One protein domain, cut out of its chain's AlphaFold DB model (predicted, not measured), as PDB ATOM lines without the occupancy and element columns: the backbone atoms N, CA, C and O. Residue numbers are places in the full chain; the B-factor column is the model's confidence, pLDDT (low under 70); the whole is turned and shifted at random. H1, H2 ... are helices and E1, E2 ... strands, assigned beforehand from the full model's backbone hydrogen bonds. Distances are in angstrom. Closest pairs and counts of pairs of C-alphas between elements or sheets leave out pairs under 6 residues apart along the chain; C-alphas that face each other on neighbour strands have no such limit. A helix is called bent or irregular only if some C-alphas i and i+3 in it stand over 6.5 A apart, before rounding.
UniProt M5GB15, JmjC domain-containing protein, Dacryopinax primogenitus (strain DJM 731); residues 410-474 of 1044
ATOM      1  N   LEU A 410      51.430 -43.705 -24.371       85.94
ATOM      2  CA  LEU A 410      49.983 -43.826 -24.255       85.94
ATOM      3  C   LEU A 410      49.522 -42.993 -23.048       85.94
ATOM      4  O   LEU A 410      49.973 -43.228 -21.928       85.94
ATOM      5  N   ARG A 411      48.660 -41.993 -23.265       83.81
ATOM      6  CA  ARG A 411      48.153 -41.112 -22.196       83.81
ATOM      7  C   ARG A 411      46.637 -41.020 -22.236       83.81
ATOM      8  O   ARG A 411      46.042 -40.903 -23.312       83.81
ATOM      9  N   VAL A 412      46.029 -41.033 -21.054       83.94
ATOM     10  CA  VAL A 412      44.601 -40.775 -20.875       83.94
ATOM     11  C   VAL A 412      44.297 -39.310 -21.184       83.94
ATOM     12  O   VAL A 412      45.130 -38.425 -20.982       83.94
ATOM     13  N   GLN A 413      43.102 -39.043 -21.691       82.81
ATOM     14  CA  GLN A 413      42.589 -37.699 -21.870       82.81
ATOM     15  C   GLN A 413      42.182 -37.140 -20.496       82.81
ATOM     16  O   GLN A 413      41.149 -37.495 -19.938       82.81
ATOM     17  N   ASP A 414      43.010 -36.256 -19.957       79.06
ATOM     18  CA  ASP A 414      42.797 -35.479 -18.726       79.06
ATOM     19  C   ASP A 414      41.895 -34.243 -18.938       79.06
ATOM     20  O   ASP A 414      41.281 -33.711 -18.014       79.06
ATOM     21  N   THR A 415      41.822 -33.784 -20.184       79.00
ATOM     22  CA  THR A 415      41.317 -32.476 -20.596       79.00
ATOM     23  C   THR A 415      40.067 -32.581 -21.477       79.00
ATOM     24  O   THR A 415      39.622 -33.660 -21.870       79.00
ATOM     25  N   THR A 416      39.447 -31.443 -21.813       82.38
ATOM     26  CA  THR A 416      38.301 -31.445 -22.740       82.38
ATOM     27  C   THR A 416      38.727 -31.798 -24.171       82.38
ATOM     28  O   THR A 416      39.823 -31.441 -24.603       82.38
ATOM     29  N   CYS A 417      37.816 -32.367 -24.974       80.56
ATOM     30  CA  CYS A 417      38.044 -32.724 -26.391       80.56
ATOM     31  C   CYS A 417      38.420 -31.543 -27.320       80.56
ATOM     32  O   CYS A 417      38.495 -31.711 -28.536       80.56
ATOM     33  N   LYS A 418      38.540 -30.325 -26.784       75.06
ATOM     34  CA  LYS A 418      38.848 -29.088 -27.512       75.06
ATOM     35  C   LYS A 418      40.200 -28.480 -27.130       75.06
ATOM     36  O   LYS A 418      40.558 -27.446 -27.693       75.06
ATOM     37  N   VAL A 419      40.938 -29.092 -26.201       70.31
ATOM     38  CA  VAL A 419      42.318 -28.693 -25.894       70.31
ATOM     39  C   VAL A 419      43.241 -29.132 -27.041       70.31
ATOM     40  O   VAL A 419      42.967 -30.084 -27.772       70.31
ATOM     41  N   VAL A 420      44.308 -28.365 -27.270       53.56
ATOM     42  CA  VAL A 420      44.989 -28.297 -28.572       53.56
ATOM     43  C   VAL A 420      45.715 -29.571 -29.058       53.56
ATOM     44  O   VAL A 420      45.739 -29.731 -30.278       53.56
ATOM     45  N   PRO A 421      46.236 -30.522 -28.245       58.62
ATOM     46  CA  PRO A 421      46.922 -31.693 -28.808       58.62
ATOM     47  C   PRO A 421      45.966 -32.694 -29.496       58.62
ATOM     48  O   PRO A 421      46.430 -33.603 -30.183       58.62
ATOM     49  N   LEU A 422      44.644 -32.488 -29.378       61.28
ATOM     50  CA  LEU A 422      43.589 -33.244 -30.069       61.28
ATOM     51  C   LEU A 422      42.952 -32.485 -31.251       61.28
ATOM     52  O   LEU A 422      41.939 -32.928 -31.790       61.28
ATOM     53  N   CYS A 423      43.510 -31.351 -31.696       52.69
ATOM     54  CA  CYS A 423      42.899 -30.551 -32.768       52.69
ATOM     55  C   CYS A 423      42.739 -31.320 -34.095       52.69
ATOM     56  O   CYS A 423      41.716 -31.187 -34.759       52.69
ATOM     57  N   ASN A 424      43.677 -32.202 -34.446       57.09
ATOM     58  CA  ASN A 424      43.571 -33.030 -35.653       57.09
ATOM     59  C   ASN A 424      42.448 -34.088 -35.561       57.09
ATOM     60  O   ASN A 424      41.971 -34.567 -36.586       57.09
ATOM     61  N   TYR A 425      41.950 -34.378 -34.354       63.88
ATOM     62  CA  TYR A 425      40.824 -35.274 -34.071       63.88
ATOM     63  C   TYR A 425      39.486 -34.513 -33.933       63.88
ATOM     64  O   TYR A 425      38.622 -34.879 -33.138       63.88
ATOM     65  N   HIS A 426      39.263 -33.449 -34.722       55.00
ATOM     66  CA  HIS A 426      38.042 -32.619 -34.675       55.00
ATOM     67  C   HIS A 426      36.706 -33.380 -34.830       55.00
ATOM     68  O   HIS A 426      35.668 -32.842 -34.441       55.00
ATOM     69  N   HIS A 427      36.714 -34.601 -35.373       57.94
ATOM     70  CA  HIS A 427      35.532 -35.468 -35.504       57.94
ATOM     71  C   HIS A 427      35.267 -36.364 -34.277       57.94
ATOM     72  O   HIS A 427      34.243 -37.034 -34.238       57.94
ATOM     73  N   ALA A 428      36.148 -36.353 -33.270       67.06
ATOM     74  CA  ALA A 428      36.061 -37.169 -32.056       67.06
ATOM     75  C   ALA A 428      35.760 -36.322 -30.800       67.06
ATOM     76  O   ALA A 428      36.248 -36.605 -29.701       67.06
ATOM     77  N   ALA A 429      34.996 -35.236 -30.944       79.94
ATOM     78  CA  ALA A 429      34.555 -34.420 -29.816       79.94
ATOM     79  C   ALA A 429      33.252 -34.975 -29.221       79.94
ATOM     80  O   ALA A 429      32.274 -35.149 -29.943       79.94
ATOM     81  N   CYS A 430      33.202 -35.199 -27.903       82.75
ATOM     82  CA  CYS A 430      31.967 -35.667 -27.270       82.75
ATOM     83  C   CYS A 430      30.833 -34.629 -27.342       82.75
ATOM     84  O   CYS A 430      31.066 -33.424 -27.471       82.75
ATOM     85  N   ARG A 431      29.594 -35.103 -27.189       80.06
ATOM     86  CA  ARG A 431      28.344 -34.330 -27.184       80.06
ATOM     87  C   ARG A 431      28.412 -33.068 -26.316       80.06
ATOM     88  O   ARG A 431      28.157 -31.987 -26.846       80.06
ATOM     89  N   ALA A 432      28.821 -33.197 -25.052       79.38
ATOM     90  CA  ALA A 432      28.996 -32.087 -24.107       79.38
ATOM     91  C   ALA A 432      30.006 -31.043 -24.620       79.38
ATOM     92  O   ALA A 432      29.731 -29.842 -24.707       79.38
ATOM     93  N   CYS A 433      31.166 -31.515 -25.091       80.31
ATOM     94  CA  CYS A 433      32.152 -30.650 -25.726       80.31
ATOM     95  C   CYS A 433      31.588 -29.963 -26.974       80.31
ATOM     96  O   CYS A 433      31.869 -28.781 -27.173       80.31
ATOM     97  N   ILE A 434      30.808 -30.643 -27.823       78.38
ATOM     98  CA  ILE A 434      30.221 -30.075 -29.047       78.38
ATOM     99  C   ILE A 434      29.230 -28.948 -28.728       78.38
ATOM    100  O   ILE A 434      29.367 -27.875 -29.328       78.38
ATOM    101  N   THR A 435      28.272 -29.163 -27.814       72.81
ATOM    102  CA  THR A 435      27.204 -28.192 -27.487       72.81
ATOM    103  C   THR A 435      27.741 -26.904 -26.869       72.81
ATOM    104  O   THR A 435      27.230 -25.834 -27.195       72.81
ATOM    105  N   LYS A 436      28.832 -26.996 -26.090       61.97
ATOM    106  CA  LYS A 436      29.388 -25.927 -25.238       61.97
ATOM    107  C   LYS A 436      28.539 -25.581 -24.001       61.97
ATOM    108  O   LYS A 436      28.733 -24.501 -23.445       61.97
ATOM    109  N   ASP A 437      27.658 -26.473 -23.544       53.91
ATOM    110  CA  ASP A 437      26.903 -26.311 -22.284       53.91
ATOM    111  C   ASP A 437      27.777 -26.627 -21.050       53.91
ATOM    112  O   ASP A 437      27.444 -27.433 -20.187       53.91
ATOM    113  N   PHE A 438      28.929 -25.954 -20.952       49.84
ATOM    114  CA  PHE A 438      29.939 -26.137 -19.897       49.84
ATOM    115  C   PHE A 438      29.499 -25.639 -18.501       49.84
ATOM    116  O   PHE A 438      30.337 -25.400 -17.638       49.84
ATOM    117  N   THR A 439      28.203 -25.416 -18.290       46.12
ATOM    118  CA  THR A 439      27.607 -25.027 -17.003       46.12
ATOM    119  C   THR A 439      26.970 -26.199 -16.256       46.12
ATOM    120  O   THR A 439      26.503 -25.992 -15.142       46.12
ATOM    121  N   SER A 440      26.903 -27.394 -16.859       52.72
ATOM    122  CA  SER A 440      26.246 -28.565 -16.252       52.72
ATOM    123  C   SER A 440      26.719 -29.933 -16.771       52.72
ATOM    124  O   SER A 440      26.093 -30.938 -16.445       52.72
ATOM    125  N   ASP A 441      27.730 -29.999 -17.641       59.44
ATOM    126  CA  ASP A 441      28.157 -31.252 -18.278       59.44
ATOM    127  C   ASP A 441      29.666 -31.237 -18.561       59.44
ATOM    128  O   ASP A 441      30.175 -30.349 -19.257       59.44
ATOM    129  N   GLU A 442      30.387 -32.207 -18.000       74.12
ATOM    130  CA  GLU A 442      31.835 -32.320 -18.144       74.12
ATOM    131  C   GLU A 442      32.254 -33.027 -19.444       74.12
ATOM    132  O   GLU A 442      31.449 -33.419 -20.299       74.12
ATOM    133  N   CYS A 443      33.564 -33.153 -19.669       82.12
ATOM    134  CA  CYS A 443      34.030 -33.846 -20.860       82.12
ATOM    135  C   CYS A 443      33.852 -35.361 -20.713       82.12
ATOM    136  O   CYS A 443      34.739 -36.035 -20.217       82.12
ATOM    137  N   ARG A 444      32.764 -35.899 -21.271       82.56
ATOM    138  CA  ARG A 444      32.436 -37.342 -21.357       82.56
ATOM    139  C   ARG A 444      33.585 -38.307 -21.742       82.56
ATOM    140  O   ARG A 444      33.494 -39.490 -21.467       82.56
ATOM    141  N   PHE A 445      34.672 -37.844 -22.367       83.94
ATOM    142  CA  PHE A 445      35.846 -38.683 -22.687       83.94
ATOM    143  C   PHE A 445      37.057 -38.494 -21.749       83.94
ATOM    144  O   PHE A 445      38.127 -39.042 -22.012       83.94
ATOM    145  N   LYS A 446      36.909 -37.716 -20.674       81.88
ATOM    146  CA  LYS A 446      37.905 -37.523 -19.614       81.88
ATOM    147  C   LYS A 446      38.069 -38.823 -18.819       81.88
ATOM    148  O   LYS A 446      37.083 -39.485 -18.512       81.88
ATOM    149  N   GLY A 447      39.303 -39.210 -18.508       80.50
ATOM    150  CA  GLY A 447      39.619 -40.379 -17.671       80.50
ATOM    151  C   GLY A 447      39.408 -41.766 -18.309       80.50
ATOM    152  O   GLY A 447      40.018 -42.721 -17.842       80.50
ATOM    153  N   CYS A 448      38.608 -41.897 -19.375       82.25
ATOM    154  CA  CYS A 448      38.297 -43.189 -20.015       82.25
ATOM    155  C   CYS A 448      38.887 -43.373 -21.428       82.25
ATOM    156  O   CYS A 448      39.031 -44.506 -21.895       82.25
ATOM    157  N   ARG A 449      39.229 -42.281 -22.127       86.38
ATOM    158  CA  ARG A 449      39.750 -42.317 -23.502       86.38
ATOM    159  C   ARG A 449      41.241 -42.017 -23.542       86.38
ATOM    160  O   ARG A 449      41.694 -41.059 -22.926       86.38
ATOM    161  N   TRP A 450      41.988 -42.791 -24.315       87.25
ATOM    162  CA  TRP A 450      43.446 -42.746 -24.397       87.25
ATOM    163  C   TRP A 450      43.920 -42.483 -25.828       87.25
ATOM    164  O   TRP A 450      43.263 -42.870 -26.797       87.25
ATOM    165  N   PHE A 451      45.084 -41.853 -25.965       86.31
ATOM    166  CA  PHE A 451      45.768 -41.645 -27.244       86.31
ATOM    167  C   PHE A 451      47.261 -41.926 -27.087       86.31
ATOM    168  O   PHE A 451      47.837 -41.692 -26.023       86.31
ATOM    169  N   GLU A 452      47.901 -42.393 -28.155       86.88
ATOM    170  CA  GLU A 452      49.362 -42.448 -28.219       86.88
ATOM    171  C   GLU A 452      49.884 -41.074 -28.643       86.88
ATOM    172  O   GLU A 452      49.464 -40.532 -29.671       86.88
ATOM    173  N   TYR A 453      50.791 -40.502 -27.856       83.38
ATOM    174  CA  TYR A 453      51.409 -39.213 -28.145       83.38
ATOM    175  C   TYR A 453      52.855 -39.388 -28.582       83.38
ATOM    176  O   TYR A 453      53.602 -40.142 -27.960       83.38
ATOM    177  N   ALA A 454      53.253 -38.623 -29.597       83.94
ATOM    178  CA  ALA A 454      54.647 -38.389 -29.947       83.94
ATOM    179  C   ALA A 454      55.032 -36.939 -29.646       83.94
ATOM    180  O   ALA A 454      54.215 -36.019 -29.778       83.94
ATOM    181  N   GLU A 455      56.294 -36.737 -29.288       84.31
ATOM    182  CA  GLU A 455      56.892 -35.414 -29.211       84.31
ATOM    183  C   GLU A 455      57.291 -34.933 -30.615       84.31
ATOM    184  O   GLU A 455      57.965 -35.635 -31.371       84.31
ATOM    185  N   ILE A 456      56.833 -33.738 -30.992       80.69
ATOM    186  CA  ILE A 456      57.085 -33.119 -32.293       80.69
ATOM    187  C   ILE A 456      57.825 -31.803 -32.073       80.69
ATOM    188  O   ILE A 456      57.347 -30.928 -31.354       80.69
ATOM    189  N   GLN A 457      58.966 -31.649 -32.742       85.19
ATOM    190  CA  GLN A 457      59.746 -30.414 -32.767       85.19
ATOM    191  C   GLN A 457      59.641 -29.741 -34.147       85.19
ATOM    192  O   GLN A 457      59.688 -30.427 -35.173       85.19
ATOM    193  N   ASP A 458      59.495 -28.411 -34.197       83.12
ATOM    194  CA  ASP A 458      59.600 -27.649 -35.450       83.12
ATOM    195  C   ASP A 458      61.041 -27.242 -35.798       83.12
ATOM    196  O   ASP A 458      61.993 -27.430 -35.042       83.12
ATOM    197  N   VAL A 459      61.188 -26.633 -36.976       84.62
ATOM    198  CA  VAL A 459      62.463 -26.124 -37.508       84.62
ATOM    199  C   VAL A 459      63.059 -24.947 -36.719       84.62
ATOM    200  O   VAL A 459      64.166 -24.519 -37.032       84.62
ATOM    201  N   HIS A 460      62.354 -24.426 -35.711       86.12
ATOM    202  CA  HIS A 460      62.828 -23.392 -34.785       86.12
ATOM    203  C   HIS A 460      63.147 -23.969 -33.394       86.12
ATOM    204  O   HIS A 460      63.417 -23.214 -32.462       86.12
ATOM    205  N   GLY A 461      63.097 -25.297 -33.237       83.00
ATOM    206  CA  GLY A 461      63.347 -25.994 -31.978       83.00
ATOM    207  C   GLY A 461      62.145 -26.053 -31.030       83.00
ATOM    208  O   GLY A 461      62.275 -26.609 -29.938       83.00
ATOM    209  N   LYS A 462      60.971 -25.528 -31.413       82.81
ATOM    210  CA  LYS A 462      59.777 -25.531 -30.559       82.81
ATOM    211  C   LYS A 462      59.167 -26.930 -30.499       82.81
ATOM    212  O   LYS A 462      58.805 -27.485 -31.531       82.81
ATOM    213  N   VAL A 463      58.976 -27.438 -29.285       80.62
ATOM    214  CA  VAL A 463      58.407 -28.760 -28.994       80.62
ATOM    215  C   VAL A 463      56.906 -28.684 -28.662       80.62
ATOM    216  O   VAL A 463      56.451 -27.726 -28.032       80.62
ATOM    217  N   TRP A 464      56.129 -29.695 -29.066       78.62
ATOM    218  CA  TRP A 464      54.787 -29.997 -28.549       78.62
ATOM    219  C   TRP A 464      54.474 -31.498 -28.623       78.62
ATOM    220  O   TRP A 464      54.988 -32.214 -29.480       78.62
ATOM    221  N   LEU A 465      53.568 -31.972 -27.764       77.69
ATOM    222  CA  LEU A 465      52.984 -33.310 -27.888       77.69
ATOM    223  C   LEU A 465      51.855 -33.305 -28.926       77.69
ATOM    224  O   LEU A 465      50.998 -32.417 -28.920       77.69
ATOM    225  N   GLN A 466      51.823 -34.320 -29.783       79.12
ATOM    226  CA  GLN A 466      50.759 -34.542 -30.758       79.12
ATOM    227  C   GLN A 466      50.255 -35.985 -30.663       79.12
ATOM    228  O   GLN A 466      51.057 -36.918 -30.659       79.12
ATOM    229  N   ALA A 467      48.932 -36.168 -30.627       80.19
ATOM    230  CA  ALA A 467      48.330 -37.493 -30.755       80.19
ATOM    231  C   ALA A 467      48.617 -38.063 -32.158       80.19
ATOM    232  O   ALA A 467      48.350 -37.401 -33.168       80.19
ATOM    233  N   ILE A 468      49.179 -39.272 -32.205       82.25
ATOM    234  CA  ILE A 468      49.549 -39.991 -33.435       82.25
ATOM    235  C   ILE A 468      48.709 -41.251 -33.677       82.25
ATOM    236  O   ILE A 468      48.640 -41.704 -34.816       82.25
ATOM    237  N   ASN A 469      48.076 -41.800 -32.636       83.50
ATOM    238  CA  ASN A 469      47.332 -43.058 -32.691       83.50
ATOM    239  C   ASN A 469      46.182 -43.068 -31.664       83.50
ATOM    240  O   ASN A 469      46.180 -42.288 -30.704       83.50
ATOM    241  N   GLY A 470      45.218 -43.969 -31.855       80.69
ATOM    242  CA  GLY A 470      43.951 -44.006 -31.117       80.69
ATOM    243  C   GLY A 470      42.827 -43.213 -31.811       80.69
ATOM    244  O   GLY A 470      43.000 -42.772 -32.953       80.69
ATOM    245  N   PRO A 471      41.673 -43.002 -31.147       84.25
ATOM    246  CA  PRO A 471      41.441 -43.215 -29.719       84.25
ATOM    247  C   PRO A 471      41.358 -44.688 -29.312       84.25
ATOM    248  O   PRO A 471      40.741 -45.501 -29.994       84.25
ATOM    249  N   PHE A 472      41.908 -44.989 -28.141       86.38
ATOM    250  CA  PHE A 472      41.692 -46.238 -27.417       86.38
ATOM    251  C   PHE A 472      40.778 -45.982 -26.215       86.38
ATOM    252  O   PHE A 472      40.706 -44.861 -25.705       86.38
ATOM    253  N   PHE A 473      40.105 -47.019 -25.737       86.12
ATOM    254  CA  PHE A 473      39.331 -46.992 -24.500       86.12
ATOM    255  C   PHE A 473      39.805 -48.170 -23.659       86.12
ATOM    256  O   PHE A 473      39.768 -49.305 -24.125       86.12
ATOM    257  N   LEU A 474      40.356 -47.877 -22.482       79.00
ATOM    258  CA  LEU A 474      41.105 -48.822 -21.653       79.00
ATOM    259  C   LEU A 474      40.766 -48.567 -20.177       79.00
ATOM    260  O   LEU A 474      40.581 -47.396 -19.826       79.00
TER     261      LEU A 474
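This is residues 410 to 474 of the 1044 residues of the protein "JmjC domain-containing protein" of Dacryopinax primogenitus (strain DJM 731) (UniProt M5GB15). A long, strongly twisted hairpin of two strands, E2 and E3, makes one end of an elongated domain, with the short strand E1 beside E2 and the small helix H1 packed on one face, mostly over E3. Away from the sheet, the small helix H2 and the long link after it, residues 436 to 448, make the other end, with the hairpin's turn, residues 458 to 462, at the far end of the long axis. The printed part has 65 residues, with two named helices and three named strands in the order E1 H1 H2 E2 E3; the sheet's order is E1 - E2 - E3, antiparallel throughout, and the class is mixed, helices and strands. The whole is only just compact, close to loose, with a radius of gyration of the C-alphas of 12.9 A, and it spans 41 by 25 by 18 A.

Start at E1, residues 410 to 412, an edge strand antiparallel to E2, residues 449 to 457, at 124 degrees between their directions; look there for N 411 and O 451, 2.9 A apart. On the other side of E2 is E3, residues 463 to 473, the other edge strand, antiparallel at 157 degrees and forming a hairpin with E2; N 450 and O 472 are 2.8 A apart, and N 456 and O 464 also 2.8 A. E3 bends by 64 degrees at residue 469. Next find H1, residues 420 to 425, on the sheet at a height over the sheet of 8.1 A. It is over E3, with 4 of its C-alphas falling on E3, and only just not over E2, with 2; it runs slantwise to the strands, at 49 degrees to E3 on the local plane. The closest C-alphas of H1 and E3 are those of Pro 421 and Gln 466, 5.2 A apart. H2, residues 431 to 435, is not on the sheet, and it is apart from H1, E1 and E3. In H2 the O i to N i+4 pair is within hydrogen-bond range; in H1 0 of 2 are, against 2 of 3 O i to N i+3 pairs.

Find C-alpha 410 at (49.983, -43.826, -24.255), where E1 begins; it runs 7.0 A to C-alpha 412. H1 covers 9.8 A from C-alpha 420 to C-alpha 425 and is irregular: C-alphas 421 and 424 are 7.7 A apart. H2 covers 6.3 A from C-alpha 431 to C-alpha 435. From C-alpha 449 at (39.750, -42.317, -23.502), E2 runs 25.0 A to C-alpha 457. E3 runs 26.8 A from C-alpha 463 back to C-alpha 473 at (39.331, -46.992, -24.500).

Look at Ser 440 and Val 459 for the two C-alphas farthest apart, 42.1 A. The printed part has no cut. The link from H2 to E2 is long, with 13 residues. The mean pLDDT of the printed part is 76.0; look for values under 70 at residues 420 to 428 and 436 to 441.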